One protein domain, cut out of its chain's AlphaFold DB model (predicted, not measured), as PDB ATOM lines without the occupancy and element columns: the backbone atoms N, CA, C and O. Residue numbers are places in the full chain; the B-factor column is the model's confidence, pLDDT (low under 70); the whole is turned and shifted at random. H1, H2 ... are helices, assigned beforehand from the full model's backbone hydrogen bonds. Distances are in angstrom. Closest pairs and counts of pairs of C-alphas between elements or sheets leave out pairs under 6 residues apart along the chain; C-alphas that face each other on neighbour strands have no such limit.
ATOM      1  N   ARG A   2     292.094 345.675 261.854       57.03
ATOM      2  CA  ARG A   2     291.199 346.119 260.750       57.03
ATOM      3  C   ARG A   2     291.560 345.611 259.337       57.03
ATOM      4  O   ARG A   2     290.662 345.300 258.565       57.03
ATOM      5  N   PHE A   3     292.849 345.504 259.002       59.06
ATOM      6  CA  PHE A   3     293.292 344.993 257.694       59.06
ATOM      7  C   PHE A   3     293.027 343.491 257.515       59.06
ATOM      8  O   PHE A   3     292.564 343.078 256.457       59.06
ATOM      9  N   LEU A   4     293.237 342.687 258.563       57.72
ATOM     10  CA  LEU A   4     293.016 341.237 258.521       57.72
ATOM     11  C   LEU A   4     291.539 340.894 258.260       57.72
ATOM     12  O   LEU A   4     291.244 339.972 257.506       57.72
ATOM     13  N   ASN A   5     290.615 341.675 258.831       65.38
ATOM     14  CA  ASN A   5     289.177 341.491 258.621       65.38
ATOM     15  C   ASN A   5     288.754 341.834 257.185       65.38
ATOM     16  O   ASN A   5     287.942 341.117 256.613       65.38
ATOM     17  N   LYS A   6     289.356 342.858 256.563       68.25
ATOM     18  CA  LYS A   6     289.081 343.208 255.158       68.25
ATOM     19  C   LYS A   6     289.534 342.120 254.183       68.25
ATOM     20  O   LYS A   6     288.783 341.780 253.277       68.25
ATOM     21  N   PHE A   7     290.724 341.551 254.387       72.62
ATOM     22  CA  PHE A   7     291.218 340.450 253.549       72.62
ATOM     23  C   PHE A   7     290.353 339.192 253.686       72.62
ATOM     24  O   PHE A   7     289.967 338.594 252.686       72.62
ATOM     25  N   ARG A   8     289.985 338.827 254.919       71.50
ATOM     26  CA  ARG A   8     289.111 337.674 255.187       71.50
ATOM     27  C   ARG A   8     287.704 337.851 254.614       71.50
ATOM     28  O   ARG A   8     287.131 336.881 254.126       71.50
ATOM     29  N   ALA A   9     287.168 339.072 254.660       77.56
ATOM     30  CA  ALA A   9     285.894 339.418 254.038       77.56
ATOM     31  C   ALA A   9     285.970 339.308 252.510       77.56
ATOM     32  O   ALA A   9     285.123 338.656 251.909       77.56
ATOM     33  N   ALA A  10     287.010 339.869 251.886       82.88
ATOM     34  CA  ALA A  10     287.197 339.805 250.438       82.88
ATOM     35  C   ALA A  10     287.259 338.358 249.922       82.88
ATOM     36  O   ALA A  10     286.631 338.037 248.920       82.88
ATOM     37  N   GLU A  11     287.954 337.473 250.639       85.06
ATOM     38  CA  GLU A  11     288.024 336.051 250.300       85.06
ATOM     39  C   GLU A  11     286.657 335.355 250.423       85.06
ATOM     40  O   GLU A  11     286.253 334.626 249.522       85.06
ATOM     41  N   ALA A  12     285.912 335.597 251.511       85.12
ATOM     42  CA  ALA A  12     284.572 335.027 251.680       85.12
ATOM     43  C   ALA A  12     283.608 335.501 250.583       85.12
ATOM     44  O   ALA A  12     282.847 334.701 250.043       85.12
ATOM     45  N   ILE A  13     283.671 336.790 250.242       88.44
ATOM     46  CA  ILE A  13     282.863 337.407 249.191       88.44
ATOM     47  C   ILE A  13     283.210 336.813 247.827       88.44
ATOM     48  O   ILE A  13     282.303 336.451 247.083       88.44
ATOM     49  N   ALA A  14     284.500 336.678 247.505       89.19
ATOM     50  CA  ALA A  14     284.951 336.115 246.235       89.19
ATOM     51  C   ALA A  14     284.486 334.662 246.061       89.19
ATOM     52  O   ALA A  14     283.905 334.328 245.032       89.19
ATOM     53  N   LEU A  15     284.657 333.828 247.092       88.81
ATOM     54  CA  LEU A  15     284.210 332.433 247.067       88.81
ATOM     55  C   LEU A  15     282.683 332.321 246.959       88.81
ATOM     56  O   LEU A  15     282.170 331.511 246.195       88.81
ATOM     57  N   ALA A  16     281.936 333.142 247.700       89.19
ATOM     58  CA  ALA A  16     280.477 333.154 247.622       89.19
ATOM     59  C   ALA A  16     279.979 333.592 246.235       89.19
ATOM     60  O   ALA A  16     279.047 333.000 245.692       89.19
ATOM     61  N   ALA A  17     280.618 334.604 245.646       90.81
ATOM     62  CA  ALA A  17     280.319 335.062 244.296       90.81
ATOM     63  C   ALA A  17     280.572 333.962 243.258       90.81
ATOM     64  O   ALA A  17     279.727 333.735 242.395       90.81
ATOM     65  N   GLU A  18     281.690 333.243 243.378       90.75
ATOM     66  CA  GLU A  18     282.026 332.113 242.510       90.75
ATOM     67  C   GLU A  18     280.984 330.990 242.602       90.75
ATOM     68  O   GLU A  18     280.561 330.461 241.575       90.75
ATOM     69  N   LEU A  19     280.509 330.663 243.810       89.50
ATOM     70  CA  LEU A  19     279.452 329.666 244.006       89.50
ATOM     71  C   LEU A  19     278.142 330.063 243.312       89.50
ATOM     72  O   LEU A  19     277.490 329.214 242.701       89.50
ATOM     73  N   ILE A  20     277.749 331.339 243.379       88.81
ATOM     74  CA  ILE A  20     276.556 331.837 242.677       88.81
ATOM     75  C   ILE A  20     276.760 331.757 241.164       88.81
ATOM     76  O   ILE A  20     275.929 331.176 240.469       88.81
ATOM     77  N   ASP A  21     277.867 332.300 240.654       88.06
ATOM     78  CA  ASP A  21     278.144 332.352 239.216       88.06
ATOM     79  C   ASP A  21     278.226 330.941 238.614       88.06
ATOM     80  O   ASP A  21     277.646 330.687 237.556       88.06
ATOM     81  N   ARG A  22     278.870 329.996 239.312       86.19
ATOM     82  CA  ARG A  22     278.934 328.582 238.922       86.19
ATOM     83  C   ARG A  22     277.544 327.956 238.838       86.19
ATOM     84  O   ARG A  22     277.233 327.298 237.847       86.19
ATOM     85  N   ASN A  23     276.696 328.161 239.843       85.88
ATOM     86  CA  ASN A  23     275.354 327.573 239.855       85.88
ATOM     87  C   ASN A  23     274.420 328.220 238.820       85.88
ATOM     88  O   ASN A  23     273.627 327.523 238.190       85.88
ATOM     89  N   LEU A  24     274.570 329.522 238.563       82.12
ATOM     90  CA  LEU A  24     273.875 330.197 237.467       82.12
ATOM     91  C   LEU A  24     274.293 329.646 236.099       82.12
ATOM     92  O   LEU A  24     273.445 329.482 235.227       82.12
ATOM     93  N   GLN A  25     275.578 329.337 235.896       79.44
ATOM     94  CA  GLN A  25     276.051 328.703 234.658       79.44
ATOM     95  C   GLN A  25     275.472 327.296 234.471       79.44
ATOM     96  O   GLN A  25     275.069 326.948 233.361       79.44
ATOM     97  N   LEU A  26     275.378 326.504 235.544       78.25
ATOM     98  CA  LEU A  26     274.746 325.180 235.497       78.25
ATOM     99  C   LEU A  26     273.263 325.273 235.105       78.25
ATOM    100  O   LEU A  26     272.801 324.473 234.292       78.25
ATOM    101  N   LEU A  27     272.534 326.279 235.600       71.88
ATOM    102  CA  LEU A  27     271.160 326.557 235.158       71.88
ATOM    103  C   LEU A  27     271.091 327.044 233.720       71.88
ATOM    104  O   LEU A  27     270.172 326.657 233.011       71.88
ATOM    105  N   ALA A  28     272.043 327.863 233.276       68.44
ATOM    106  CA  ALA A  28     272.080 328.352 231.902       68.44
ATOM    107  C   ALA A  28     272.257 327.220 230.882       68.44
ATOM    108  O   ALA A  28     271.638 327.249 229.821       68.44
ATOM    109  N   GLY A  29     273.036 326.188 231.221       64.81
ATOM    110  CA  GLY A  29     273.136 324.967 230.415       64.81
ATOM    111  C   GLY A  29     271.819 324.184 230.317       64.81
ATOM    112  O   GLY A  29     271.604 323.481 229.336       64.81
ATOM    113  N   ALA A  30     270.927 324.336 231.302       60.41
ATOM    114  CA  ALA A  30     269.580 323.766 231.300       60.41
ATOM    115  C   ALA A  30     268.508 324.729 230.744       60.41
ATOM    116  O   ALA A  30     267.420 324.283 230.381       60.41
ATOM    117  N   ASN A  31     268.785 326.037 230.681       53.34
ATOM    118  CA  ASN A  31     267.841 327.070 230.268       53.34
ATOM    119  C   ASN A  31     268.566 328.275 229.609       53.34
ATOM    120  O   ASN A  31     269.213 329.063 230.307       53.34
ATOM    121  N   PRO A  32     268.443 328.478 228.282       48.56
ATOM    122  CA  PRO A  32     269.248 329.440 227.515       48.56
ATOM    123  C   PRO A  32     269.028 330.925 227.859       48.56
ATOM    124  O   PRO A  32     269.762 331.780 227.370       48.56
ATOM    125  N   ILE A  33     268.065 331.263 228.722       52.47
ATOM    126  CA  ILE A  33     267.795 332.652 229.132       52.47
ATOM    127  C   ILE A  33     268.805 333.159 230.187       52.47
ATOM    128  O   ILE A  33     268.987 334.363 230.352       52.47
ATOM    129  N   ALA A  34     269.535 332.275 230.879       55.34
ATOM    130  CA  ALA A  34     270.467 332.672 231.947       55.34
ATOM    131  C   ALA A  34     271.886 333.065 231.459       55.34
ATOM    132  O   ALA A  34     272.801 333.259 232.269       55.34
ATOM    133  N   VAL A  35     272.089 333.219 230.145       48.44
ATOM    134  CA  VAL A  35     273.393 333.494 229.515       48.44
ATOM    135  C   VAL A  35     273.801 334.961 229.721       48.44
ATOM    136  O   VAL A  35     273.557 335.838 228.902       48.44
ATOM    137  N   GLY A  36     274.419 335.235 230.870       54.72
ATOM    138  CA  GLY A  36     275.006 336.540 231.204       54.72
ATOM    139  C   GLY A  36     275.490 336.646 232.652       54.72
ATOM    140  O   GLY A  36     275.487 337.733 233.224       54.72
ATOM    141  N   SER A  37     275.813 335.521 233.296       55.97
ATOM    142  CA  SER A  37     275.943 335.416 234.755       55.97
ATOM    143  C   SER A  37     277.281 335.871 235.336       55.97
ATOM    144  O   SER A  37     277.364 336.055 236.545       55.97
ATOM    145  N   LYS A  38     278.319 336.084 234.518       63.88
ATOM    146  CA  LYS A  38     279.662 336.393 235.024       63.88
ATOM    147  C   LYS A  38     279.672 337.747 235.746       63.88
ATOM    148  O   LYS A  38     279.430 338.778 235.124       63.88
ATOM    149  N   GLY A  39     279.953 337.739 237.048       66.31
ATOM    150  CA  GLY A  39     280.012 338.937 237.890       66.31
ATOM    151  C   GLY A  39     278.693 339.335 238.563       66.31
ATOM    152  O   GLY A  39     278.700 340.264 239.373       66.31
ATOM    153  N   LYS A  40     277.577 338.633 238.304       74.44
ATOM    154  CA  LYS A  40     276.298 338.903 238.992       74.44
ATOM    155  C   LYS A  40     276.342 338.455 240.455       74.44
ATOM    156  O   LYS A  40     275.823 339.163 241.316       74.44
ATOM    157  N   GLY A  41     277.020 337.347 240.761       82.38
ATOM    158  CA  GLY A  41     277.195 336.859 242.129       82.38
ATOM    159  C   GLY A  41     277.951 337.841 243.023       82.38
ATOM    160  O   GLY A  41     277.558 338.064 244.165       82.38
ATOM    161  N   ALA A  42     278.986 338.499 242.493       84.12
ATOM    162  CA  ALA A  42     279.774 339.471 243.253       84.12
ATOM    163  C   ALA A  42     278.942 340.689 243.672       84.12
ATOM    164  O   ALA A  42     279.016 341.109 244.825       84.12
ATOM    165  N   ALA A  43     278.123 341.227 242.763       84.75
ATOM    166  CA  ALA A  43     277.236 342.346 243.069       84.75
ATOM    167  C   ALA A  43     276.220 341.978 244.165       84.75
ATOM    168  O   ALA A  43     276.081 342.717 245.136       84.75
ATOM    169  N   LEU A  44     275.590 340.804 244.052       86.75
ATOM    170  CA  LEU A  44     274.620 340.296 245.029       86.75
ATOM    171  C   LEU A  44     275.227 340.128 246.426       86.75
ATOM    172  O   LEU A  44     274.658 340.571 247.424       86.75
ATOM    173  N   VAL A  45     276.403 339.506 246.509       88.75
ATOM    174  CA  VAL A  45     277.074 339.263 247.790       88.75
ATOM    175  C   VAL A  45     277.567 340.565 248.411       88.75
ATOM    176  O   VAL A  45     277.416 340.760 249.614       88.75
ATOM    177  N   MET A  46     278.129 341.473 247.611       86.25
ATOM    178  CA  MET A  46     278.581 342.780 248.093       86.25
ATOM    179  C   MET A  46     277.431 343.620 248.640       86.25
ATOM    180  O   MET A  46     277.594 344.303 249.651       86.25
ATOM    181  N   ASP A  47     276.278 343.571 247.984       87.31
ATOM    182  CA  ASP A  47     275.094 344.290 248.424       87.31
ATOM    183  C   ASP A  47     274.543 343.731 249.749       87.31
ATOM    184  O   ASP A  47     274.329 344.478 250.709       87.31
ATOM    185  N   LEU A  48     274.452 342.402 249.882       85.56
ATOM    186  CA  LEU A  48     274.150 341.759 251.165       85.56
ATOM    187  C   LEU A  48     275.162 342.160 252.253       85.56
ATOM    188  O   LEU A  48     274.782 342.504 253.373       85.56
ATOM    189  N   TRP A  49     276.456 342.131 251.924       85.50
ATOM    190  CA  TRP A  49     277.529 342.449 252.865       85.50
ATOM    191  C   TRP A  49     277.389 343.871 253.412       85.50
ATOM    192  O   TRP A  49     277.541 344.077 254.609       85.50
ATOM    193  N   ARG A  50     277.045 344.847 252.560       83.12
ATOM    194  CA  ARG A  50     276.829 346.252 252.951       83.12
ATOM    195  C   ARG A  50     275.557 346.467 253.769       83.12
ATOM    196  O   ARG A  50     275.527 347.359 254.612       83.12
ATOM    197  N   THR A  51     274.516 345.682 253.515       76.81
ATOM    198  CA  THR A  51     273.185 345.870 254.116       76.81
ATOM    199  C   THR A  51     273.004 345.146 255.447       76.81
ATOM    200  O   THR A  51     272.070 345.454 256.184       76.81
ATOM    201  N   ILE A  52     273.903 344.223 255.804       73.50
ATOM    202  CA  ILE A  52     273.890 343.535 257.098       73.50
ATOM    203  C   ILE A  52     275.101 343.997 257.926       73.50
ATOM    204  O   ILE A  52     276.174 343.403 257.812       73.50
ATOM    205  N   PRO A  53     274.948 344.982 258.836       67.94
ATOM    206  CA  PRO A  53     276.053 345.520 259.641       67.94
ATOM    207  C   PRO A  53     276.842 344.452 260.408       67.94
ATOM    208  O   PRO A  53     278.053 344.543 260.562       67.94
ATOM    209  N   LYS A  54     276.166 343.381 260.849       69.94
ATOM    210  CA  LYS A  54     276.813 342.255 261.543       69.94
ATOM    211  C   LYS A  54     277.747 341.452 260.638       69.94
ATOM    212  O   LYS A  54     278.699 340.882 261.143       69.94
ATOM    213  N   VAL A  55     277.462 341.387 259.340       74.25
ATOM    214  CA  VAL A  55     278.320 340.748 258.336       74.25
ATOM    215  C   VAL A  55     279.443 341.712 257.938       74.25
ATOM    216  O   VAL A  55     280.599 341.308 257.917       74.25
ATOM    217  N   ALA A  56     279.121 342.993 257.715       68.06
ATOM    218  CA  ALA A  56     280.085 344.036 257.354       68.06
ATOM    219  C   ALA A  56     281.198 344.242 258.389       68.06
ATOM    220  O   ALA A  56     282.378 344.287 258.032       68.06
ATOM    221  N   ASP A  57     280.808 344.371 259.657       67.62
ATOM    222  CA  ASP A  57     281.673 344.812 260.754       67.62
ATOM    223  C   ASP A  57     281.915 343.710 261.801       67.62
ATOM    224  O   ASP A  57     282.559 343.941 262.829       67.62
ATOM    225  N   GLY A  58     281.400 342.502 261.555       66.38
ATOM    226  CA  GLY A  58     281.509 341.369 262.466       66.38
ATOM    227  C   GLY A  58     282.923 340.782 262.549       66.38
ATOM    228  O   GLY A  58     283.673 340.795 261.571       66.38
ATOM    229  N   PRO A  59     283.311 340.217 263.707       66.75
ATOM    230  CA  PRO A  59     284.565 339.475 263.845       66.75
ATOM    231  C   PRO A  59     284.497 338.067 263.225       66.75
ATOM    232  O   PRO A  59     285.535 337.445 262.997       66.75
ATOM    233  N   GLU A  60     283.290 337.558 262.977       69.38
ATOM    234  CA  GLU A  60     283.029 336.210 262.475       69.38
ATOM    235  C   GLU A  60     283.023 336.189 260.941       69.38
ATOM    236  O   GLU A  60     282.393 337.028 260.297       69.38
ATOM    237  N   LYS A  61     283.719 335.209 260.350       77.19
ATOM    238  CA  LYS A  61     283.720 334.971 258.902       77.19
ATOM    239  C   LYS A  61     282.556 334.022 258.582       77.19
ATOM    240  O   LYS A  61     282.660 332.856 258.964       77.19
ATOM    241  N   PRO A  62     281.484 334.476 257.910       82.88
ATOM    242  CA  PRO A  62     280.408 333.580 257.515       82.88
ATOM    243  C   PRO A  62     280.925 332.547 256.514       82.88
ATOM    244  O   PRO A  62     281.838 332.826 255.724       82.88
ATOM    245  N   ALA A  63     280.324 331.362 256.520       85.38
ATOM    246  CA  ALA A  63     280.640 330.351 255.523       85.38
ATOM    247  C   ALA A  63     280.285 330.888 254.119       85.38
ATOM    248  O   ALA A  63     279.168 331.380 253.936       85.38
ATOM    249  N   PRO A  64     281.172 330.775 253.108       87.44
ATOM    250  CA  PRO A  64     280.906 331.315 251.771       87.44
ATOM    251  C   PRO A  64     279.587 330.827 251.162       87.44
ATOM    252  O   PRO A  64     278.851 331.608 250.568       87.44
ATOM    253  N   VAL A  65     279.240 329.555 251.384       88.25
ATOM    254  CA  VAL A  65     277.969 328.974 250.926       88.25
ATOM    255  C   VAL A  65     276.747 329.636 251.573       88.25
ATOM    256  O   VAL A  65     275.750 329.880 250.901       88.25
ATOM    257  N   LEU A  66     276.818 329.982 252.862       88.75
ATOM    258  CA  LEU A  66     275.724 330.651 253.570       88.75
ATOM    259  C   LEU A  66     275.622 332.114 253.191       88.75
ATOM    260  O   LEU A  66     274.523 332.647 253.070       88.75
ATOM    261  N   LEU A  67     276.762 332.753 252.957       90.00
ATOM    262  CA  LEU A  67     276.797 334.103 252.433       90.00
ATOM    263  C   LEU A  67     276.151 334.171 251.041       90.00
ATOM    264  O   LEU A  67     275.305 335.030 250.805       90.00
ATOM    265  N   ALA A  68     276.484 333.228 250.158       91.06
ATOM    266  CA  ALA A  68     275.852 333.085 248.852       91.06
ATOM    267  C   ALA A  68     274.341 332.817 248.970       91.06
ATOM    268  O   ALA A  68     273.541 333.493 248.323       91.06
ATOM    269  N   ALA A  69     273.938 331.886 249.839       91.19
ATOM    270  CA  ALA A  69     272.534 331.546 250.057       91.19
ATOM    271  C   ALA A  69     271.724 332.737 250.594       91.19
ATOM    272  O   ALA A  69     270.625 333.006 250.114       91.19
ATOM    273  N   GLY A  70     272.277 333.489 251.549       91.56
ATOM    274  CA  GLY A  70     271.649 334.699 252.073       91.56
ATOM    275  C   GLY A  70     271.538 335.813 251.030       91.56
ATOM    276  O   GLY A  70     270.527 336.513 251.000       91.56
ATOM    277  N   ALA A  71     272.533 335.952 250.146       91.88
ATOM    278  CA  ALA A  71     272.513 336.947 249.073       91.88
ATOM    279  C   ALA A  71     271.416 336.624 248.054       91.88
ATOM    280  O   ALA A  71     270.635 337.500 247.686       91.88
ATOM    281  N   LEU A  72     271.300 335.351 247.668       92.31
ATOM    282  CA  LEU A  72     270.218 334.866 246.813       92.31
ATOM    283  C   LEU A  72     268.850 335.060 247.474       92.31
ATOM    284  O   LEU A  72     267.937 335.561 246.830       92.31
ATOM    285  N   ALA A  73     268.709 334.739 248.761       92.19
ATOM    286  CA  ALA A  73     267.453 334.920 249.491       92.19
ATOM    287  C   ALA A  73     266.994 336.388 249.529       92.19
ATOM    288  O   ALA A  73     265.811 336.668 249.346       92.19
ATOM    289  N   LYS A  74     267.925 337.329 249.733       91.69
ATOM    290  CA  LYS A  74     267.636 338.768 249.657       91.69
ATOM    291  C   LYS A  74     267.189 339.167 248.249       91.69
ATOM    292  O   LYS A  74     266.139 339.781 248.106       91.69
ATOM    293  N   ALA A  75     267.941 338.754 247.231       89.94
ATOM    294  CA  ALA A  75     267.651 339.072 245.835       89.94
ATOM    295  C   ALA A  75     266.302 338.517 245.358       89.94
ATOM    296  O   ALA A  75     265.622 339.154 244.553       89.94
ATOM    297  N   ILE A  76     265.912 337.338 245.848       91.44
ATOM    298  CA  ILE A  76     264.600 336.742 245.583       91.44
ATOM    299  C   ILE A  76     263.506 337.652 246.128       91.44
ATOM    300  O   ILE A  76     262.658 338.081 245.359       91.44
ATOM    301  N   ARG A  77     263.575 338.025 247.411       90.38
ATOM    302  CA  ARG A  77     262.576 338.905 248.036       90.38
ATOM    303  C   ARG A  77     262.463 340.253 247.331       90.38
ATOM    304  O   ARG A  77     261.368 340.765 247.163       90.38
ATOM    305  N   GLU A  78     263.586 340.827 246.913       90.44
ATOM    306  CA  GLU A  78     263.583 342.062 246.121       90.44
ATOM    307  C   GLU A  78     262.908 341.859 244.766       90.44
ATOM    308  O   GLU A  78     262.081 342.666 244.370       90.44
ATOM    309  N   SER A  79     263.180 340.740 244.093       87.56
ATOM    310  CA  SER A  79     262.543 340.429 242.808       87.56
ATOM    311  C   SER A  79     261.041 340.149 242.953       87.56
ATOM    312  O   SER A  79     260.275 340.517 242.069       87.56
ATOM    313  N   GLU A  80     260.607 339.545 244.065       89.19
ATOM    314  CA  GLU A  80     259.187 339.386 244.414       89.19
ATOM    315  C   GLU A  80     258.509 340.745 244.612       89.19
ATOM    316  O   GLU A  80     257.426 340.973 244.078       89.19
ATOM    317  N   LEU A  81     259.156 341.659 245.345       88.94
ATOM    318  CA  LEU A  81     258.661 343.023 245.557       88.94
ATOM    319  C   LEU A  81     258.588 343.822 244.251       88.94
ATOM    320  O   LEU A  81     257.630 344.566 244.047       88.94
ATOM    321  N   ASP A  82     259.567 343.637 243.368       88.25
ATOM    322  CA  ASP A  82     259.624 344.274 242.050       88.25
ATOM    323  C   ASP A  82     258.636 343.647 241.040       88.25
ATOM    324  O   ASP A  82     258.453 344.177 239.945       88.25
ATOM    325  N   GLY A  83     257.999 342.517 241.379       87.25
ATOM    326  CA  GLY A  83     257.083 341.788 240.496       87.25
ATOM    327  C   GLY A  83     257.766 341.056 239.332       87.25
ATOM    328  O   GLY A  83     257.093 340.632 238.390       87.25
ATOM    329  N   ASP A  84     259.088 340.880 239.375       84.06
ATOM    330  CA  ASP A  84     259.866 340.201 238.333       84.06
ATOM    331  C   ASP A  84     259.890 338.685 238.582       84.06
ATOM    332  O   ASP A  84     260.850 338.112 239.112       84.06
ATOM    333  N   GLY A  85     258.792 338.024 238.203       80.31
ATOM    334  CA  GLY A  85     258.610 336.583 238.391       80.31
ATOM    335  C   GLY A  85     259.676 335.736 237.686       80.31
ATOM    336  O   GLY A  85     260.150 334.752 238.248       80.31
ATOM    337  N   GLN A  86     260.132 336.154 236.501       80.19
ATOM    338  CA  GLN A  86     261.154 335.419 235.754       80.19
ATOM    339  C   GLN A  86     262.505 335.443 236.477       80.19
ATOM    340  O   GLN A  86     263.172 334.411 236.607       80.19
ATOM    341  N   LYS A  87     262.923 336.613 236.969       81.94
ATOM    342  CA  LYS A  87     264.134 336.743 237.782       81.94
ATOM    343  C   LYS A  87     264.000 335.970 239.091       81.94
ATOM    344  O   LYS A  87     264.953 335.297 239.486       81.94
ATOM    345  N   CYS A  88     262.828 336.020 239.722       85.06
ATOM    346  CA  CYS A  88     262.527 335.268 240.935       85.06
ATOM    347  C   CYS A  88     262.733 333.755 240.733       85.06
ATOM    348  O   CYS A  88     263.489 333.135 241.484       85.06
ATOM    349  N   ASP A  89     262.179 333.178 239.663       84.00
ATOM    350  CA  ASP A  89     262.317 331.751 239.336       84.00
ATOM    351  C   ASP A  89     263.775 331.328 239.116       84.00
ATOM    352  O   ASP A  89     264.225 330.301 239.640       84.00
ATOM    353  N   VAL A  90     264.545 332.131 238.377       84.56
ATOM    354  CA  VAL A  90     265.970 331.861 238.125       84.56
ATOM    355  C   VAL A  90     266.768 331.888 239.429       84.56
ATOM    356  O   VAL A  90     267.590 330.998 239.683       84.56
ATOM    357  N   LEU A  91     266.527 332.884 240.283       88.06
ATOM    358  CA  LEU A  91     267.204 333.000 241.574       88.06
ATOM    359  C   LEU A  91     266.807 331.860 242.522       88.06
ATOM    360  O   LEU A  91     267.679 331.294 243.186       88.06
ATOM    361  N   HIS A  92     265.535 331.458 242.532       88.88
ATOM    362  CA  HIS A  92     265.060 330.292 243.276       88.88
ATOM    363  C   HIS A  92     265.743 329.002 242.832       88.88
ATOM    364  O   HIS A  92     266.249 328.262 243.678       88.88
ATOM    365  N   GLY A  93     265.803 328.739 241.524       86.94
ATOM    366  CA  GLY A  93     266.516 327.581 240.983       86.94
ATOM    367  C   GLY A  93     267.992 327.585 241.386       86.94
ATOM    368  O   GLY A  93     268.546 326.548 241.753       86.94
ATOM    369  N   THR A  94     268.619 328.766 241.402       88.31
ATOM    370  CA  THR A  94     270.028 328.923 241.801       88.31
ATOM    371  C   THR A  94     270.220 328.582 243.271       88.31
ATOM    372  O   THR A  94     271.132 327.833 243.622       88.31
ATOM    373  N   LEU A  95     269.335 329.090 244.133       90.38
ATOM    374  CA  LEU A  95     269.364 328.801 245.559       90.38
ATOM    375  C   LEU A  95     269.142 327.310 245.832       90.38
ATOM    376  O   LEU A  95     269.840 326.744 246.667       90.38
ATOM    377  N   GLN A  96     268.229 326.659 245.107       87.94
ATOM    378  CA  GLN A  96     267.987 325.217 245.224       87.94
ATOM    379  C   GLN A  96     269.218 324.391 244.836       87.94
ATOM    380  O   GLN A  96     269.598 323.482 245.576       87.94
ATOM    381  N   LEU A  97     269.878 324.720 243.721       86.94
ATOM    382  CA  LEU A  97     271.098 324.025 243.303       86.94
ATOM    383  C   LEU A  97     272.244 324.218 244.288       86.94
ATOM    384  O   LEU A  97     272.916 323.242 244.621       86.94
ATOM    385  N   LEU A  98     272.438 325.437 244.793       87.25
ATOM    386  CA  LEU A  98     273.414 325.716 245.848       87.25
ATOM    387  C   LEU A  98     273.103 324.894 247.109       87.25
ATOM    388  O   LEU A  98     274.000 324.328 247.735       87.25
ATOM    389  N   TRP A  99     271.817 324.779 247.463       84.12
ATOM    390  CA  TRP A  99     271.378 324.031 248.637       84.12
ATOM    391  C   TRP A  99     271.696 322.536 248.530       84.12
ATOM    392  O   TRP A  99     272.223 321.928 249.464       84.12
ATOM    393  N   ILE A 100     271.409 321.944 247.371       81.56
ATOM    394  CA  ILE A 100     271.639 320.521 247.098       81.56
ATOM    395  C   ILE A 100     273.139 320.220 246.955       81.56
ATOM    396  O   ILE A 100     273.611 319.195 247.449       81.56
ATOM    397  N   SER A 101     273.888 321.100 246.289       78.88
ATOM    398  CA  SER A 101     275.289 320.853 245.928       78.88
ATOM    399  C   SER A 101     276.251 321.053 247.097       78.88
ATOM    400  O   SER A 101     277.179 320.258 247.255       78.88
ATOM    401  N   ASP A 102     276.020 322.075 247.926       76.56
ATOM    402  CA  ASP A 102     276.983 322.513 248.941       76.56
ATOM    403  C   ASP A 102     276.440 322.405 250.373       76.56
ATOM    404  O   ASP A 102     277.108 321.855 251.255       76.56
ATOM    405  N   LEU A 103     275.217 322.884 250.630       64.75
ATOM    406  CA  LEU A 103     274.650 322.895 251.987       64.75
ATOM    407  C   LEU A 103     274.322 321.494 252.509       64.75
ATOM    408  O   LEU A 103     274.566 321.217 253.683       64.75
ATOM    409  N   GLY A 104     273.824 320.604 251.647       58.69
ATOM    410  CA  GLY A 104     273.520 319.217 252.010       58.69
ATOM    411  C   GLY A 104     274.746 318.378 252.392       58.69
ATOM    412  O   GLY A 104     274.589 317.323 253.000       58.69
ATOM    413  N   ARG A 105     275.963 318.832 252.056       58.16
ATOM    414  CA  ARG A 105     277.211 318.078 252.267       58.16
ATOM    415  C   ARG A 105     278.090 318.611 253.401       58.16
ATOM    416  O   ARG A 105     278.867 317.835 253.947       58.16
ATOM    417  N   SER A 106     277.984 319.896 253.752       57.00
ATOM    418  CA  SER A 106     279.076 320.589 254.463       57.00
ATOM    419  C   SER A 106     278.704 321.303 255.766       57.00
ATOM    420  O   SER A 106     279.600 321.807 256.443       57.00
ATOM    421  N   LEU A 107     277.427 321.380 256.155       62.62
ATOM    422  CA  LEU A 107     277.022 322.180 257.316       62.62
ATOM    423  C   LEU A 107     276.650 321.326 258.527       62.62
ATOM    424  O   LEU A 107     275.523 320.854 258.662       62.62
ATOM    425  N   ASP A 108     277.592 321.199 259.463       65.00
ATOM    426  CA  ASP A 108     277.266 320.774 260.823       65.00
ATOM    427  C   ASP A 108     276.532 321.919 261.535       65.00
ATOM    428  O   ASP A 108     277.139 322.871 262.036       65.00
ATOM    429  N   ALA A 109     275.200 321.831 261.568       58.31
ATOM    430  CA  ALA A 109     274.318 322.842 262.150       58.31
ATOM    431  C   ALA A 109     274.646 323.177 263.620       58.31
ATOM    432  O   ALA A 109     274.273 324.242 264.110       58.31
ATOM    433  N   ARG A 110     275.374 322.298 264.326       56.56
ATOM    434  CA  ARG A 110     275.804 322.500 265.718       56.56
ATOM    435  C   ARG A 110     276.972 323.476 265.880       56.56
ATOM    436  O   ARG A 110     277.248 323.883 267.004       56.56
ATOM    437  N   ARG A 111     277.652 323.861 264.794       66.94
ATOM    438  CA  ARG A 111     278.831 324.750 264.813       66.94
ATOM    439  C   ARG A 111     278.603 326.102 264.138       66.94
ATOM    440  O   ARG A 111     279.562 326.830 263.899       66.94
ATOM    441  N   LEU A 112     277.354 326.440 263.824       71.25
ATOM    442  CA  LEU A 112     277.048 327.676 263.116       71.25
ATOM    443  C   LEU A 112     277.163 328.896 264.020       71.25
ATOM    444  O   LEU A 112     276.596 328.938 265.112       71.25
ATOM    445  N   SER A 113     277.854 329.915 263.515       81.94
ATOM    446  CA  SER A 113     277.852 331.234 264.128       81.94
ATOM    447  C   SER A 113     276.445 331.846 264.123       81.94
ATOM    448  O   SER A 113     275.545 331.429 263.382       81.94
ATOM    449  N   GLY A 114     276.232 332.893 264.923       83.00
ATOM    450  CA  GLY A 114     274.947 333.595 264.937       83.00
ATOM    451  C   GLY A 114     274.610 334.256 263.592       83.00
ATOM    452  O   GLY A 114     273.437 334.457 263.276       83.00
ATOM    453  N   ILE A 115     275.624 334.612 262.797       83.38
ATOM    454  CA  ILE A 115     275.452 335.130 261.434       83.38
ATOM    455  C   ILE A 115     275.074 334.001 260.479       83.38
ATOM    456  O   ILE A 115     274.085 334.141 259.762       83.38
ATOM    457  N   ASP A 116     275.803 332.886 260.515       86.19
ATOM    458  CA  ASP A 116     275.538 331.715 259.677       86.19
ATOM    459  C   ASP A 116     274.110 331.207 259.867       86.19
ATOM    460  O   ASP A 116     273.400 330.973 258.891       86.19
ATOM    461  N   LYS A 117     273.645 331.132 261.120       86.25
ATOM    462  CA  LYS A 117     272.271 330.732 261.430       86.25
ATOM    463  C   LYS A 117     271.238 331.668 260.799       86.25
ATOM    464  O   LYS A 117     270.284 331.200 260.195       86.25
ATOM    465  N   ARG A 118     271.443 332.989 260.868       86.88
ATOM    466  CA  ARG A 118     270.527 333.959 260.237       86.88
ATOM    467  C   ARG A 118     270.509 333.848 258.715       86.88
ATOM    468  O   ARG A 118     269.442 333.949 258.117       86.88
ATOM    469  N   LEU A 119     271.673 333.672 258.093       88.44
ATOM    470  CA  LEU A 119     271.781 333.500 256.642       88.44
ATOM    471  C   LEU A 119     271.091 332.204 256.198       88.44
ATOM    472  O   LEU A 119     270.333 332.212 255.229       88.44
ATOM    473  N   PHE A 120     271.292 331.127 256.958       87.81
ATOM    474  CA  PHE A 120     270.621 329.848 256.766       87.81
ATOM    475  C   PHE A 120     269.098 329.974 256.896       87.81
ATOM    476  O   PHE A 120     268.375 329.571 255.989       87.81
ATOM    477  N   ASP A 121     268.608 330.579 257.981       87.19
ATOM    478  CA  ASP A 121     267.175 330.757 258.237       87.19
ATOM    479  C   ASP A 121     266.510 331.627 257.156       87.19
ATOM    480  O   ASP A 121     265.404 331.323 256.706       87.19
ATOM    481  N   SER A 122     267.199 332.675 256.687       89.00
ATOM    482  CA  SER A 122     266.731 333.532 255.588       89.00
ATOM    483  C   SER A 122     266.539 332.739 254.293       89.00
ATOM    484  O   SER A 122     265.475 332.791 253.672       89.00
ATOM    485  N   ALA A 123     267.541 331.947 253.917       89.38
ATOM    486  CA  ALA A 123     267.483 331.120 252.721       89.38
ATOM    487  C   ALA A 123     266.442 329.997 252.829       89.38
ATOM    488  O   ALA A 123     265.682 329.766 251.886       89.38
ATOM    489  N   LEU A 124     266.328 329.352 253.992       87.56
ATOM    490  CA  LEU A 124     265.318 328.324 254.231       87.56
ATOM    491  C   LEU A 124     263.894 328.894 254.188       87.56
ATOM    492  O   LEU A 124     262.992 328.242 253.664       87.56
ATOM    493  N   SER A 125     263.684 330.103 254.718       88.06
ATOM    494  CA  SER A 125     262.392 330.797 254.665       88.06
ATOM    495  C   SER A 125     261.921 330.986 253.225       88.06
ATOM    496  O   SER A 125     260.769 330.682 252.925       88.06
ATOM    497  N   VAL A 126     262.812 331.425 252.336       87.75
ATOM    498  CA  VAL A 126     262.499 331.629 250.916       87.75
ATOM    499  C   VAL A 126     262.243 330.293 250.206       87.75
ATOM    500  O   VAL A 126     261.255 330.143 249.488       87.75
ATOM    501  N   LEU A 127     263.064 329.270 250.462       83.62
ATOM    502  CA  LEU A 127     262.866 327.939 249.876       83.62
ATOM    503  C   LEU A 127     261.534 327.298 250.291       83.62
ATOM    504  O   LEU A 127     260.836 326.749 249.440       83.62
ATOM    505  N   ARG A 128     261.143 327.395 251.568       78.75
ATOM    506  CA  ARG A 128     259.868 326.844 252.059       78.75
ATOM    507  C   ARG A 128     258.654 327.504 251.413       78.75
ATOM    508  O   ARG A 128     257.727 326.793 251.038       78.75
ATOM    509  N   LEU A 129     258.673 328.827 251.253       65.56
ATOM    510  CA  LEU A 129     257.583 329.559 250.599       65.56
ATOM    511  C   LEU A 129     257.395 329.100 249.148       65.56
ATOM    512  O   LEU A 129     256.268 328.862 248.730       65.56
ATOM    513  N   SER A 130     258.493 328.849 248.428       60.88
ATOM    514  CA  SER A 130     258.442 328.339 247.049       60.88
ATOM    515  C   SER A 130     257.877 326.921 246.914       60.88
ATOM    516  O   SER A 130     257.381 326.540 245.855       60.88
ATOM    517  N   TRP A 131     257.988 326.105 247.965       59.91
ATOM    518  CA  TRP A 131     257.442 324.748 247.980       59.91
ATOM    519  C   TRP A 131     255.958 324.743 248.328       59.91
ATOM    520  O   TRP A 131     255.205 323.977 247.733       59.91
ATOM    521  N   LEU A 132     255.539 325.616 249.245       56.44
ATOM    522  CA  LEU A 132     254.133 325.781 249.612       56.44
ATOM    523  C   LEU A 132     253.318 326.379 248.457       56.44
ATOM    524  O   LEU A 132     252.276 325.829 248.112       56.44
ATOM    525  N   SER A 133     253.830 327.407 247.773       56.53
ATOM    526  CA  SER A 133     253.139 328.017 246.626       56.53
ATOM    527  C   SER A 133     252.945 327.051 245.450       56.53
ATOM    528  O   SER A 133     251.918 327.084 244.778       56.53
ATOM    529  N   LYS A 134     253.888 326.128 245.219       54.72
ATOM    530  CA  LYS A 134     253.764 325.077 244.190       54.72
ATOM    531  C   LYS A 134     252.787 323.957 244.557       54.72
ATOM    532  O   LYS A 134     252.342 323.243 243.660       54.72
ATOM    533  N   LEU A 135     252.483 323.773 245.843       48.59
ATOM    534  CA  LEU A 135     251.488 322.803 246.305       48.59
ATOM    535  C   LEU A 135     250.065 323.365 246.202       48.59
ATOM    536  O   LEU A 135     249.164 322.618 245.843       48.59
ATOM    537  N   GLU A 136     249.876 324.666 246.434       50.69
ATOM    538  CA  GLU A 136     248.569 325.332 246.300       50.69
ATOM    539  C   GLU A 136     248.129 325.538 244.838       50.69
ATOM    540  O   GLU A 136     246.939 325.648 244.566       50.69
ATOM    541  N   MET A 137     249.062 325.553 243.876       45.72
ATOM    542  CA  MET A 137     248.760 325.732 242.444       45.72
ATOM    543  C   MET A 137     248.524 324.429 241.660       45.72
ATOM    544  O   MET A 137     248.493 324.465 240.430       45.72
ATOM    545  N   ARG A 138     248.377 323.267 242.312       39.09
ATOM    546  CA  ARG A 138     247.899 322.059 241.617       39.09
ATOM    547  C   ARG A 138     246.367 322.074 241.605       39.09
ATOM    548  O   ARG A 138     245.793 321.864 242.669       39.09
TER     549      ARG A 138
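AT A GLANCE: This is residues 2 to 138 of the 140 residues of an uncharacterized protein of Variovorax sp. OV329 (UniProt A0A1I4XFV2). The hairpin H4 and H5 makes a middle layer; H1, with H2 folded back on it, crosses one side and H6 the other. The 137 printed residues include six named helices, H1 to H6, no named strand: all helix. It is compact, radius of gyration of the C-alphas 14.7 A, spanning 50 by 32 by 30 A.

HOW THE PARTS SIT: H1, residues 2 to 30, touches H4, residues 64 to 81, with residues 12 to 20 alone, closest C-alphas Ala 16 and Pro 64, 4.6 A. H4 and H5, residues 85 to 106, make a hairpin at a shallow tilt, 20 degrees, closest C-alphas Ile 76 and Cys 88, 5.3 A. H6, residues 114 to 136, touches H4 with residues 116 to 126 alone, closest C-alphas Gly 70 and Leu 119, 4.7 A. Every O i to N i+4 pair in H4 is within hydrogen-bond range.

IN THESE COORDINATES: C-alpha 2 begins H1 at (291.199, 346.119, 260.750); C-alpha 136 ends H6 at (248.569, 325.332, 246.300).

THE WHOLE: The printed part has no cut; pLDDT is low, for instance, at residues 129 to 138.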